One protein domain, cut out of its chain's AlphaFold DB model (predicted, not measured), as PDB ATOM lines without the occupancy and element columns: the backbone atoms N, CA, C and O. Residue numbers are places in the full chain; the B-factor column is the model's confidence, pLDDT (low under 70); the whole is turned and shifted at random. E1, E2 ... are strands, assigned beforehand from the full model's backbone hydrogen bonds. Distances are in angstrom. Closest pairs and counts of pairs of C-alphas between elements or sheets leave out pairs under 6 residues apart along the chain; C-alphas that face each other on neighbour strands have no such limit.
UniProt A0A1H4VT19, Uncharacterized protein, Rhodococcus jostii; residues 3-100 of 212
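What this domain is: This is residues 3 to 100 of the 212 residues of an uncharacterized protein of Rhodococcus jostii (UniProt A0A1H4VT19). The model is a small closed barrel of five strands, E1 to E5, with a separate little hairpin of two short strands, E6 and E7, set off beyond one end of it. The unnamed stretch of residues 32 to 47 lies between the barrel and that hairpin, and a second long link swings out to reach E6, with its residues 81 to 86 sticking out free. The printed part has 98 residues with seven named strands, E1 to E7 in that order along the chain, and no named helix; its class is all strand. Round the ring run E1, E2, E3, E5, E4 and back to E1, a mixed sheet in which E3 and E5 are parallel, while E6 and E7 make a second, antiparallel sheet. The whole is compact, with a radius of gyration of the C-alphas of 13.4 A and spans of 37 by 30 by 26 A.

How they stand to each other: E1, residues 3 to 11, and E2, residues 16 to 21, form a hairpin, antiparallel at 147 degrees, with N 8 and O 18 within hydrogen-bond range at 2.8 A. E2 and E3, residues 24 to 31, form the next hairpin at 152 degrees, with N 19 and O 28 at 2.9 A. These three strands are a meander, each the antiparallel neighbour of the one before. E4, residues 48 to 60, is antiparallel to E1, with N 5 and O 49 at 2.9 A. E1, E2, E3 and E4 make a Greek key, a meander of three strands followed by a fourth that is the antiparallel neighbour of the first. The pairing of E1 is staggered: it pairs with E4 over its residues 3 to 6 and with E2 over its residues 6 to 11. E5, residues 63 to 72, forms a hairpin with E4 at 157 degrees, with N 52 and O 69 at 2.7 A and N 66 and O 54 at 2.9 A. On the other side of E5 lies E3, parallel to it at 64 degrees, with N 29 and O 65 at 2.9 A. E6, residues 89 to 91, and E7, residues 97 to 99, form a hairpin at 158 degrees, with N 90 and O 98 at 2.9 A. Both E6 and E7 are apart from each of the five barrel strands.

Where its parts are: E1 begins at C-alpha 3, (299.665, 258.967, 405.492), is 21.8 A long and bends by 61 degrees at residue 8. E2 is 16.8 A long. E3 is 15.7 A long and bends by 79 degrees at residue 27. E4, the longest strand with 13 residues, begins at C-alpha 48, (291.174, 264.314, 401.247), is 22.6 A long and bends by 125 degrees at residue 57. E5 is 21.6 A long and bends by 71 degrees at residue 68. E6 and E7 have three residues each, and E7 ends at C-alpha 99, (270.500, 260.049, 412.986).

The domain as a whole: The two C-alphas farthest apart are those of Asp 57 and Ile 100, 38.1 A from each other. The printed part has no cut. The links E3 to E4 and E5 to E6 are long, with 16 residues each; the other four are tight. The C-alphas of residues 32 to 47 lie 4 to 13 A from the mean of all C-alphas, and those of residues 73 to 88 lie 12 to 21 A from it. The mean pLDDT of the printed part is 90.1, and residues 81 to 86, which stand free, are under 70.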
ATOM      1  N   SER A   3     299.532 258.466 406.860       97.69
ATOM      2  CA  SER A   3     299.665 258.967 405.492       97.69
ATOM      3  C   SER A   3     298.518 259.915 405.150       97.69
ATOM      4  O   SER A   3     297.498 259.967 405.838       97.69
ATOM      5  N   ARG A   4     298.674 260.657 404.051       98.00
ATOM      6  CA  ARG A   4     297.586 261.413 403.419       98.00
ATOM      7  C   ARG A   4     297.092 260.661 402.190       98.00
ATOM      8  O   ARG A   4     297.892 260.058 401.472       98.00
ATOM      9  N   GLY A   5     295.790 260.711 401.945       98.00
ATOM     10  CA  GLY A   5     295.166 260.066 400.798       98.00
ATOM     11  C   GLY A   5     293.889 260.756 400.343       98.00
ATOM     12  O   GLY A   5     293.443 261.738 400.940       98.00
ATOM     13  N   VAL A   6     293.315 260.229 399.267       98.56
ATOM     14  CA  VAL A   6     292.032 260.657 398.703       98.56
ATOM     15  C   VAL A   6     291.078 259.475 398.735       98.56
ATOM     16  O   VAL A   6     291.439 258.371 398.338       98.56
ATOM     17  N   VAL A   7     289.858 259.688 399.207       98.38
ATOM     18  CA  VAL A   7     288.820 258.655 399.228       98.38
ATOM     19  C   VAL A   7     288.422 258.333 397.788       98.38
ATOM     20  O   VAL A   7     287.827 259.162 397.103       98.38
ATOM     21  N   ARG A   8     288.758 257.128 397.323       97.81
ATOM     22  CA  ARG A   8     288.441 256.638 395.975       97.81
ATOM     23  C   ARG A   8     286.952 256.359 395.820       97.81
ATOM     24  O   ARG A   8     286.379 256.636 394.779       97.81
ATOM     25  N   SER A   9     286.352 255.754 396.837       96.69
ATOM     26  CA  SER A   9     284.946 255.361 396.834       96.69
ATOM     27  C   SER A   9     284.467 255.144 398.259       96.69
ATOM     28  O   SER A   9     285.228 254.650 399.095       96.69
ATOM     29  N   TRP A  10     283.196 255.439 398.507       95.69
ATOM     30  CA  TRP A  10     282.527 255.123 399.763       95.69
ATOM     31  C   TRP A  10     281.133 254.568 399.484       95.69
ATOM     32  O   TRP A  10     280.312 255.222 398.843       95.69
ATOM     33  N   ASP A  11     280.868 253.360 399.967       93.19
ATOM     34  CA  ASP A  11     279.545 252.754 399.967       93.19
ATOM     35  C   ASP A  11     278.904 252.974 401.338       93.19
ATOM     36  O   ASP A  11     279.266 252.345 402.334       93.19
ATOM     37  N   VAL A  12     277.922 253.877 401.384       90.50
ATOM     38  CA  VAL A  12     277.184 254.196 402.611       90.50
ATOM     39  C   VAL A  12     276.423 252.976 403.134       90.50
ATOM     40  O   VAL A  12     276.395 252.761 404.344       90.50
ATOM     41  N   ARG A  13     275.842 252.151 402.251       86.75
ATOM     42  CA  ARG A  13     275.059 250.970 402.651       86.75
ATOM     43  C   ARG A  13     275.951 249.808 403.061       86.75
ATOM     44  O   ARG A  13     275.634 249.114 404.021       86.75
ATOM     45  N   GLY A  14     277.053 249.615 402.341       89.44
ATOM     46  CA  GLY A  14     278.103 248.659 402.693       89.44
ATOM     47  C   GLY A  14     278.936 249.090 403.902       89.44
ATOM     48  O   GLY A  14     279.682 248.280 404.442       89.44
ATOM     49  N   MET A  15     278.798 250.346 404.345       91.69
ATOM     50  CA  MET A  15     279.536 250.940 405.462       91.69
ATOM     51  C   MET A  15     281.059 250.792 405.314       91.69
ATOM     52  O   MET A  15     281.774 250.493 406.276       91.69
ATOM     53  N   GLN A  16     281.553 250.984 404.093       95.25
ATOM     54  CA  GLN A  16     282.955 250.765 403.750       95.25
ATOM     55  C   GLN A  16     283.396 251.620 402.565       95.25
ATOM     56  O   GLN A  16     282.583 252.083 401.766       95.25
ATOM     57  N   GLY A  17     284.702 251.780 402.407       96.38
ATOM     58  CA  GLY A  17     285.288 252.480 401.277       96.38
ATOM     59  C   GLY A  17     286.757 252.153 401.071       96.38
ATOM     60  O   GLY A  17     287.296 251.222 401.668       96.38
ATOM     61  N   VAL A  18     287.391 252.925 400.192       98.12
ATOM     62  CA  VAL A  18     288.799 252.754 399.815       98.12
ATOM     63  C   VAL A  18     289.482 254.114 399.772       98.12
ATOM     64  O   VAL A  18     288.958 255.047 399.162       98.12
ATOM     65  N   ILE A  19     290.661 254.220 400.385       98.56
ATOM     66  CA  ILE A  19     291.511 255.416 400.351       98.56
ATOM     67  C   ILE A  19     292.732 255.152 399.469       98.56
ATOM     68  O   ILE A  19     293.465 254.186 399.675       98.56
ATOM     69  N   ASP A  20     292.978 256.042 398.511       98.50
ATOM     70  CA  ASP A  20     294.171 256.036 397.672       98.50
ATOM     71  C   ASP A  20     295.280 256.891 398.270       98.50
ATOM     72  O   ASP A  20     295.091 258.067 398.581       98.50
ATOM     73  N   SER A  21     296.468 256.306 398.376       97.88
ATOM     74  CA  SER A  21     297.692 256.996 398.766       97.88
ATOM     75  C   SER A  21     298.885 256.378 398.048       97.88
ATOM     76  O   SER A  21     298.886 255.186 397.735       97.88
ATOM     77  N   ALA A  22     299.924 257.181 397.815       96.94
ATOM     78  CA  ALA A  22     301.196 256.682 397.298       96.94
ATOM     79  C   ALA A  22     301.845 255.658 398.249       96.94
ATOM     80  O   ALA A  22     302.584 254.789 397.791       96.94
ATOM     81  N   ASP A  23     301.530 255.737 399.546       97.12
ATOM     82  CA  ASP A  23     302.073 254.853 400.580       97.12
ATOM     83  C   ASP A  23     301.324 253.511 400.688       97.12
ATOM     84  O   ASP A  23     301.847 252.557 401.259       97.12
ATOM     85  N   THR A  24     300.118 253.416 400.115       96.50
ATOM     86  CA  THR A  24     299.277 252.205 400.091       96.50
ATOM     87  C   THR A  24     298.872 251.883 398.644       96.50
ATOM     88  O   THR A  24     297.718 252.111 398.255       96.50
ATOM     89  N   PRO A  25     299.813 251.420 397.796       95.06
ATOM     90  CA  PRO A  25     299.544 251.154 396.385       95.06
ATOM     91  C   PRO A  25     298.435 250.109 396.216       95.06
ATOM     92  O   PRO A  25     298.425 249.088 396.888       95.06
ATOM     93  N   GLY A  26     297.488 250.364 395.312       94.00
ATOM     94  CA  GLY A  26     296.278 249.540 395.163       94.00
ATOM     95  C   GLY A  26     295.091 250.023 396.006       94.00
ATOM     96  O   GLY A  26     293.945 249.758 395.636       94.00
ATOM     97  N   GLY A  27     295.348 250.852 397.021       97.00
ATOM     98  CA  GLY A  27     294.357 251.443 397.918       97.00
ATOM     99  C   GLY A  27     294.313 250.740 399.275       97.00
ATOM    100  O   GLY A  27     294.677 249.572 399.398       97.00
ATOM    101  N   SER A  28     293.861 251.460 400.300       97.88
ATOM    102  CA  SER A  28     293.582 250.904 401.620       97.88
ATOM    103  C   SER A  28     292.084 250.726 401.813       97.88
ATOM    104  O   SER A  28     291.330 251.683 401.650       97.88
ATOM    105  N   TRP A  29     291.660 249.515 402.172       97.75
ATOM    106  CA  TRP A  29     290.276 249.230 402.542       97.75
ATOM    107  C   TRP A  29     289.946 249.865 403.897       97.75
ATOM    108  O   TRP A  29     290.736 249.790 404.847       97.75
ATOM    109  N   THR A  30     288.788 250.516 403.977       97.31
ATOM    110  CA  THR A  30     288.395 251.361 405.106       97.31
ATOM    111  C   THR A  30     286.977 251.017 405.566       97.31
ATOM    112  O   THR A  30     286.015 251.415 404.907       97.31
ATOM    113  N   PRO A  31     286.807 250.336 406.710       94.88
ATOM    114  CA  PRO A  31     285.490 250.124 407.296       94.88
ATOM    115  C   PRO A  31     285.018 251.375 408.048       94.88
ATOM    116  O   PRO A  31     285.822 252.159 408.555       94.88
ATOM    117  N   TRP A  32     283.703 251.529 408.205       92.62
ATOM    118  CA  TRP A  32     283.094 252.633 408.961       92.62
ATOM    119  C   TRP A  32     283.655 252.810 410.381       92.62
ATOM    120  O   TRP A  32     283.791 253.938 410.849       92.62
ATOM    121  N   ILE A  33     284.029 251.721 411.066       90.19
ATOM    122  CA  ILE A  33     284.589 251.766 412.429       90.19
ATOM    123  C   ILE A  33     285.912 252.551 412.493       90.19
ATOM    124  O   ILE A  33     286.257 253.097 413.541       90.19
ATOM    125  N   SER A  34     286.632 252.644 411.374       94.94
ATOM    126  CA  SER A  34     287.891 253.381 411.267       94.94
ATOM    127  C   SER A  34     287.678 254.877 411.005       94.94
ATOM    128  O   SER A  34     288.626 255.652 411.107       94.94
ATOM    129  N   VAL A  35     286.463 255.329 410.683       95.56
ATOM    130  CA  VAL A  35     286.198 256.741 410.371       95.56
ATOM    131  C   VAL A  35     286.049 257.552 411.661       95.56
ATOM    132  O   VAL A  35     285.102 257.394 412.430       95.56
ATOM    133  N   ALA A  36     286.988 258.467 411.890       94.62
ATOM    134  CA  ALA A  36     287.097 259.295 413.084       94.62
ATOM    135  C   ALA A  36     286.535 260.706 412.849       94.62
ATOM    136  O   ALA A  36     287.237 261.707 413.007       94.62
ATOM    137  N   VAL A  37     285.250 260.781 412.499       92.31
ATOM    138  CA  VAL A  37     284.491 262.036 412.353       92.31
ATOM    139  C   VAL A  37     283.374 262.122 413.396       92.31
ATOM    140  O   VAL A  37     282.880 261.087 413.853       92.31
ATOM    141  N   PRO A  38     282.942 263.330 413.796       87.75
ATOM    142  CA  PRO A  38     281.694 263.470 414.533       87.75
ATOM    143  C   PRO A  38     280.506 263.126 413.617       87.75
ATOM    144  O   PRO A  38     280.475 263.531 412.459       87.75
ATOM    145  N   GLY A  39     279.494 262.433 414.146       87.56
ATOM    146  CA  GLY A  39     278.276 262.119 413.384       87.56
ATOM    147  C   GLY A  39     278.314 260.758 412.693       87.56
ATOM    148  O   GLY A  39     278.787 259.784 413.285       87.56
ATOM    149  N   PHE A  40     277.735 260.687 411.489       89.00
ATOM    150  CA  PHE A  40     277.682 259.458 410.701       89.00
ATOM    151  C   PHE A  40     279.110 259.065 410.293       89.00
ATOM    152  O   PHE A  40     279.823 259.901 409.735       89.00
ATOM    153  N   PRO A  41     279.547 257.824 410.559       90.88
ATOM    154  CA  PRO A  41     280.909 257.376 410.288       90.88
ATOM    155  C   PRO A  41     281.091 257.044 408.798       90.88
ATOM    156  O   PRO A  41     281.219 255.884 408.412       90.88
ATOM    157  N   GLY A  42     281.065 258.083 407.959       93.00
ATOM    158  CA  GLY A  42     281.208 257.993 406.510       93.00
ATOM    159  C   GLY A  42     282.170 259.029 405.940       93.00
ATOM    160  O   GLY A  42     282.433 260.063 406.556       93.00
ATOM    161  N   LEU A  43     282.685 258.737 404.749       94.69
ATOM    162  CA  LEU A  43     283.550 259.623 403.971       94.69
ATOM    163  C   LEU A  43     282.908 259.912 402.609       94.69
ATOM    164  O   LEU A  43     282.080 259.139 402.133       94.69
ATOM    165  N   ALA A  44     283.280 261.020 401.975       94.06
ATOM    166  CA  ALA A  44     282.820 261.367 400.632       94.06
ATOM    167  C   ALA A  44     283.864 260.989 399.573       94.06
ATOM    168  O   ALA A  44     285.061 261.151 399.789       94.06
ATOM    169  N   GLU A  45     283.422 260.523 398.405       96.88
ATOM    170  CA  GLU A  45     284.311 260.313 397.256       96.88
ATOM    171  C   GLU A  45     285.046 261.615 396.885       96.88
ATOM    172  O   GLU A  45     284.460 262.699 396.871       96.88
ATOM    173  N   GLY A  46     286.352 261.516 396.626       97.69
ATOM    174  CA  GLY A  46     287.230 262.655 396.357       97.69
ATOM    175  C   GLY A  46     287.664 263.441 397.601       97.69
ATOM    176  O   GLY A  46     288.449 264.380 397.478       97.69
ATOM    177  N   GLN A  47     287.194 263.078 398.798       97.62
ATOM    178  CA  GLN A  47     287.594 263.737 400.040       97.62
ATOM    179  C   GLN A  47     289.057 263.442 400.379       97.62
ATOM    180  O   GLN A  47     289.491 262.290 400.370       97.62
ATOM    181  N   GLU A  48     289.814 264.478 400.738       98.31
ATOM    182  CA  GLU A  48     291.174 264.314 401.247       98.31
ATOM    183  C   GLU A  48     291.164 263.977 402.743       98.31
ATOM    184  O   GLU A  48     290.530 264.664 403.554       98.31
ATOM    185  N   VAL A  49     291.906 262.935 403.114       98.38
ATOM    186  CA  VAL A  49     291.979 262.418 404.484       98.38
ATOM    187  C   VAL A  49     293.421 262.208 404.931       98.38
ATOM    188  O   VAL A  49     294.309 261.905 404.130       98.38
ATOM    189  N   GLU A  50     293.647 262.359 406.229       98.44
ATOM    190  CA  GLU A  50     294.786 261.768 406.925       98.44
ATOM    191  C   GLU A  50     294.324 260.450 407.540       98.44
ATOM    192  O   GLU A  50     293.194 260.341 408.030       98.44
ATOM    193  N   PHE A  51     295.162 259.422 407.472       98.25
ATOM    194  CA  PHE A  51     294.779 258.110 407.960       98.25
ATOM    195  C   PHE A  51     295.963 257.292 408.461       98.25
ATOM    196  O   PHE A  51     297.061 257.312 407.899       98.25
ATOM    197  N   ASP A  52     295.696 256.538 409.519       98.00
ATOM    198  CA  ASP A  52     296.543 255.480 410.023       98.00
ATOM    199  C   ASP A  52     296.189 254.163 409.339       98.00
ATOM    200  O   ASP A  52     295.017 253.796 409.229       98.00
ATOM    201  N   TRP A  53     297.203 253.410 408.934       97.81
ATOM    202  CA  TRP A  53     297.044 252.130 408.251       97.81
ATOM    203  C   TRP A  53     298.109 251.111 408.664       97.81
ATOM    204  O   TRP A  53     299.159 251.456 409.229       97.81
ATOM    205  N   HIS A  54     297.832 249.845 408.365       96.44
ATOM    206  CA  HIS A  54     298.813 248.764 408.375       96.44
ATOM    207  C   HIS A  54     298.656 247.882 407.133       96.44
ATOM    208  O   HIS A  54     297.584 247.819 406.532       96.44
ATOM    209  N   GLN A  55     299.745 247.225 406.746       96.31
ATOM    210  CA  GLN A  55     299.722 246.190 405.720       96.31
ATOM    211  C   GLN A  55     299.183 244.897 406.328       96.31
ATOM    212  O   GLN A  55     299.533 244.559 407.459       96.31
ATOM    213  N   LEU A  56     298.319 244.213 405.592       92.44
ATOM    214  CA  LEU A  56     297.763 242.930 405.983       92.44
ATOM    215  C   LEU A  56     298.685 241.793 405.537       92.44
ATOM    216  O   LEU A  56     299.270 241.848 404.455       92.44
ATOM    217  N   ASP A  57     298.772 240.746 406.355       90.69
ATOM    218  CA  ASP A  57     299.460 239.507 405.974       90.69
ATOM    219  C   ASP A  57     298.658 238.723 404.915       90.69
ATOM    220  O   ASP A  57     299.238 238.051 404.061       90.69
ATOM    221  N   GLU A  58     297.324 238.848 404.941       89.38
ATOM    222  CA  GLU A  58     296.390 238.297 403.954       89.38
ATOM    223  C   GLU A  58     295.435 239.397 403.452       89.38
ATOM    224  O   GLU A  58     294.889 240.132 404.279       89.38
ATOM    225  N   PRO A  59     295.190 239.524 402.133       87.50
ATOM    226  CA  PRO A  59     294.332 240.586 401.609       87.50
ATOM    227  C   PRO A  59     292.897 240.515 402.151       87.50
ATOM    228  O   PRO A  59     292.259 239.464 402.095       87.50
ATOM    229  N   ALA A  60     292.354 241.651 402.596       77.81
ATOM    230  CA  ALA A  60     290.944 241.792 402.967       77.81
ATOM    231  C   ALA A  60     290.185 242.466 401.820       77.81
ATOM    232  O   ALA A  60     290.594 243.522 401.343       77.81
ATOM    233  N   ASP A  61     289.115 241.830 401.332       82.62
ATOM    234  CA  ASP A  61     288.328 242.300 400.179       82.62
ATOM    235  C   ASP A  61     289.173 242.643 398.933       82.62
ATOM    236  O   ASP A  61     288.819 243.502 398.126       82.62
ATOM    237  N   GLY A  62     290.306 241.952 398.759       91.75
ATOM    238  CA  GLY A  62     291.234 242.172 397.646       91.75
ATOM    239  C   GLY A  62     292.212 243.338 397.834       91.75
ATOM    240  O   GLY A  62     292.883 243.703 396.869       91.75
ATOM    241  N   TYR A  63     292.314 243.902 399.040       94.81
ATOM    242  CA  TYR A  63     293.250 244.976 399.381       94.81
ATOM    243  C   TYR A  63     294.325 244.500 400.360       94.81
ATOM    244  O   TYR A  63     294.031 243.851 401.362       94.81
ATOM    245  N   ASP A  64     295.570 244.898 400.100       96.81
ATOM    246  CA  ASP A  64     296.735 244.548 400.925       96.81
ATOM    247  C   ASP A  64     296.893 245.455 402.161       96.81
ATOM    248  O   ASP A  64     297.750 245.218 403.012       96.81
ATOM    249  N   PHE A  65     296.093 246.521 402.271       97.50
ATOM    250  CA  PHE A  65     296.230 247.546 403.309       97.50
ATOM    251  C   PHE A  65     294.900 247.823 404.002       97.50
ATOM    252  O   PHE A  65     293.895 248.101 403.346       97.50
ATOM    253  N   HIS A  66     294.914 247.870 405.332       96.38
ATOM    254  CA  HIS A  66     293.743 248.168 406.150       96.38
ATOM    255  C   HIS A  66     293.890 249.512 406.865       96.38
ATOM    256  O   HIS A  66     294.877 249.771 407.565       96.38
ATOM    257  N   THR A  67     292.868 250.355 406.741       97.81
ATOM    258  CA  THR A  67     292.794 251.632 407.449       97.81
ATOM    259  C   THR A  67     292.416 251.396 408.906       97.81
ATOM    260  O   THR A  67     291.328 250.918 409.213       97.81
ATOM    261  N   VAL A  68     293.304 251.759 409.825       96.25
ATOM    262  CA  VAL A  68     293.078 251.705 411.277       96.25
ATOM    263  C   VAL A  68     292.225 252.881 411.735       96.25
ATOM    264  O   VAL A  68     291.330 252.711 412.557       96.25
ATOM    265  N   ARG A  69     292.509 254.078 411.218       97.00
ATOM    266  CA  ARG A  69     291.780 255.296 411.573       97.00
ATOM    267  C   ARG A  69     291.897 256.319 410.450       97.00
ATOM    268  O   ARG A  69     292.993 256.492 409.947       97.00
ATOM    269  N   ALA A  70     290.826 257.007 410.071       97.69
ATOM    270  CA  ALA A  70     290.840 258.039 409.031       97.69
ATOM    271  C   ALA A  70     290.031 259.267 409.451       97.69
ATOM    272  O   ALA A  70     288.955 259.130 410.033       97.69
ATOM    273  N   TRP A  71     290.532 260.462 409.149       97.50
ATOM    274  CA  TRP A  71     289.871 261.736 409.434       97.50
ATOM    275  C   TRP A  71     290.146 262.761 408.318       97.50
ATOM    276  O   TRP A  71     291.144 262.649 407.606       97.50
ATOM    277  N   PRO A  72     289.270 263.763 408.118       97.56
ATOM    278  CA  PRO A  72     289.480 264.804 407.114       97.56
ATOM    279  C   PRO A  72     290.790 265.564 407.347       97.56
ATOM    280  O   PRO A  72     291.115 265.910 408.487       97.56
ATOM    281  N   VAL A  73     291.517 265.880 406.271       97.06
ATOM    282  CA  VAL A  73     292.746 266.689 406.359       97.06
ATOM    283  C   VAL A  73     292.475 268.001 407.102       97.06
ATOM    284  O   VAL A  73     291.495 268.694 406.829       97.06
ATOM    285  N   GLY A  74     293.372 268.361 408.023       92.94
ATOM    286  CA  GLY A  74     293.280 269.606 408.790       92.94
ATOM    287  C   GLY A  74     292.286 269.564 409.954       92.94
ATOM    288  O   GLY A  74     292.011 270.605 410.549       92.94
ATOM    289  N   THR A  75     291.758 268.385 410.289       93.50
ATOM    290  CA  THR A  75     290.936 268.157 411.484       93.50
ATOM    291  C   THR A  75     291.658 267.234 412.461       93.50
ATOM    292  O   THR A  75     292.544 266.481 412.069       93.50
ATOM    293  N   GLU A  76     291.289 267.286 413.739       91.50
ATOM    294  CA  GLU A  76     291.736 266.278 414.700       91.50
ATOM    295  C   GLU A  76     290.819 265.048 414.638       91.50
ATOM    296  O   GLU A  76     289.598 265.200 414.511       91.50
ATOM    297  N   PRO A  77     291.367 263.827 414.775       92.12
ATOM    298  CA  PRO A  77     290.568 262.616 414.746       92.12
ATOM    299  C   PRO A  77     289.579 262.592 415.911       92.12
ATOM    300  O   PRO A  77     289.956 262.539 417.088       92.12
ATOM    301  N   TYR A  78     288.290 262.562 415.579       89.88
ATOM    302  CA  TYR A  78     287.231 262.528 416.575       89.88
ATOM    303  C   TYR A  78     287.359 261.279 417.450       89.88
ATOM    304  O   TYR A  78     287.537 260.157 416.963       89.88
ATOM    305  N   THR A  79     287.272 261.479 418.764       83.69
ATOM    306  CA  THR A  79     287.261 260.408 419.760       83.69
ATOM    307  C   THR A  79     285.920 260.451 420.473       83.69
ATOM    308  O   THR A  79     285.556 261.472 421.057       83.69
ATOM    309  N   ARG A  80     285.166 259.351 420.405       71.12
ATOM    310  CA  ARG A  80     283.838 259.265 421.017       71.12
ATOM    311  C   ARG A  80     283.953 259.456 422.542       71.12
ATOM    312  O   ARG A  80     284.753 258.760 423.170       71.12
ATOM    313  N   PRO A  81     283.174 260.366 423.154       63.75
ATOM    314  CA  PRO A  81     283.174 260.529 424.599       63.75
ATOM    315  C   PRO A  81     282.454 259.347 425.262       63.75
ATOM    316  O   PRO A  81     281.243 259.177 425.127       63.75
ATOM    317  N   GLY A  82     283.220 258.540 425.999       59.31
ATOM    318  CA  GLY A  82     282.719 257.504 426.904       59.31
ATOM    319  C   GLY A  82     282.309 256.171 426.244       59.31
ATOM    320  O   GLY A  82     281.980 256.124 425.060       59.31
ATOM    321  N   PRO A  83     282.306 255.067 427.017       44.84
ATOM    322  CA  PRO A  83     282.076 253.711 426.506       44.84
ATOM    323  C   PRO A  83     280.616 253.360 426.151       44.84
ATOM    324  O   PRO A  83     280.376 252.236 425.723       44.84
ATOM    325  N   PHE A  84     279.644 254.273 426.301       46.91
ATOM    326  CA  PHE A  84     278.210 253.931 426.223       46.91
ATOM    327  C   PHE A  84     277.337 254.829 425.327       46.91
ATOM    328  O   PHE A  84     276.118 254.777 425.442       46.91
ATOM    329  N   SER A  85     277.896 255.632 424.412       56.12
ATOM    330  CA  SER A  85     277.044 256.294 423.406       56.12
ATOM    331  C   SER A  85     276.790 255.373 422.209       56.12
ATOM    332  O   SER A  85     277.687 255.099 421.405       56.12
ATOM    333  N   SER A  86     275.550 254.899 422.099       62.81
ATOM    334  CA  SER A  86     275.001 254.219 420.923       62.81
ATOM    335  C   SER A  86     274.212 255.239 420.108       62.81
ATOM    336  O   SER A  86     273.329 255.892 420.650       62.81
ATOM    337  N   ARG A  87     274.530 255.394 418.820       75.19
ATOM    338  CA  ARG A  87     273.762 256.234 417.888       75.19
ATOM    339  C   ARG A  87     273.189 255.327 416.816       75.19
ATOM    340  O   ARG A  87     273.942 254.553 416.222       75.19
ATOM    341  N   ALA A  88     271.886 255.407 416.592       79.94
ATOM    342  CA  ALA A  88     271.239 254.709 415.493       79.94
ATOM    343  C   ALA A  88     271.160 255.642 414.284       79.94
ATOM    344  O   ALA A  88     270.898 256.835 414.424       79.94
ATOM    345  N   TRP A  89     271.390 255.093 413.098       84.25
ATOM    346  CA  TRP A  89     271.333 255.825 411.838       84.25
ATOM    347  C   TRP A  89     270.355 255.122 410.908       84.25
ATOM    348  O   TRP A  89     270.395 253.898 410.786       84.25
ATOM    349  N   HIS A  90     269.495 255.891 410.251       83.94
ATOM    350  CA  HIS A  90     268.710 255.421 409.121       83.94
ATOM    351  C   HIS A  90     269.457 255.789 407.841       83.94
ATOM    352  O   HIS A  90     269.843 256.945 407.669       83.94
ATOM    353  N   ILE A  91     269.688 254.805 406.970       85.38
ATOM    354  CA  ILE A  91     270.288 255.021 405.651       85.38
ATOM    355  C   ILE A  91     269.156 254.996 404.630       85.38
ATOM    356  O   ILE A  91     268.506 253.966 404.431       85.38
ATOM    357  N   ASP A  92     268.922 256.133 403.993       82.56
ATOM    358  CA  ASP A  92     267.865 256.316 403.015       82.56
ATOM    359  C   ASP A  92     268.187 255.600 401.692       82.56
ATOM    360  O   ASP A  92     269.352 255.324 401.365       82.56
ATOM    361  N   PRO A  93     267.165 255.289 400.871       82.31
ATOM    362  CA  PRO A  93     267.386 254.641 399.589       82.31
ATOM    363  C   PRO A  93     268.319 255.411 398.643       82.31
ATOM    364  O   PRO A  93     268.962 254.783 397.802       82.31
ATOM    365  N   ASP A  94     268.416 256.731 398.786       83.25
ATOM    366  CA  ASP A  94     269.303 257.592 397.998       83.25
ATOM    367  C   ASP A  94     270.757 257.636 398.509       83.25
ATOM    368  O   ASP A  94     271.604 258.267 397.880       83.25
ATOM    369  N   GLY A  95     271.064 256.935 399.607       78.00
ATOM    370  CA  GLY A  95     272.396 256.885 400.206       78.00
ATOM    371  C   GLY A  95     272.687 258.014 401.194       78.00
ATOM    372  O   GLY A  95     273.801 258.077 401.710       78.00
ATOM    373  N   SER A  96     271.720 258.884 401.491       84.31
ATOM    374  CA  SER A  96     271.830 259.794 402.630       84.31
ATOM    375  C   SER A  96     271.623 259.042 403.950       84.31
ATOM    376  O   SER A  96     271.022 257.968 403.987       84.31
ATOM    377  N   ALA A  97     272.191 259.560 405.038       85.50
ATOM    378  CA  ALA A  97     272.035 258.981 406.364       85.50
ATOM    379  C   ALA A  97     271.644 260.065 407.364       85.50
ATOM    380  O   ALA A  97     272.269 261.128 407.413       85.50
ATOM    381  N   HIS A  98     270.637 259.781 408.181       85.44
ATOM    382  CA  HIS A  98     270.200 260.663 409.251       85.44
ATOM    383  C   HIS A  98     270.164 259.915 410.580       85.44
ATOM    384  O   HIS A  98     269.898 258.713 410.646       85.44
ATOM    385  N   GLU A  99     270.510 260.622 411.649       84.19
ATOM    386  CA  GLU A  99     270.500 260.049 412.986       84.19
ATOM    387  C   GLU A  99     269.059 259.845 413.433       84.19
ATOM    388  O   GLU A  99     268.229 260.745 413.313       84.19
ATOM    389  N   ILE A 100     268.771 258.668 413.973       76.94
ATOM    390  CA  ILE A 100     267.484 258.396 414.593       76.94
ATOM    391  C   ILE A 100     267.559 258.937 416.020       76.94
ATOM    392  O   ILE A 100     268.009 258.248 416.935       76.94
TER     393      ILE A 100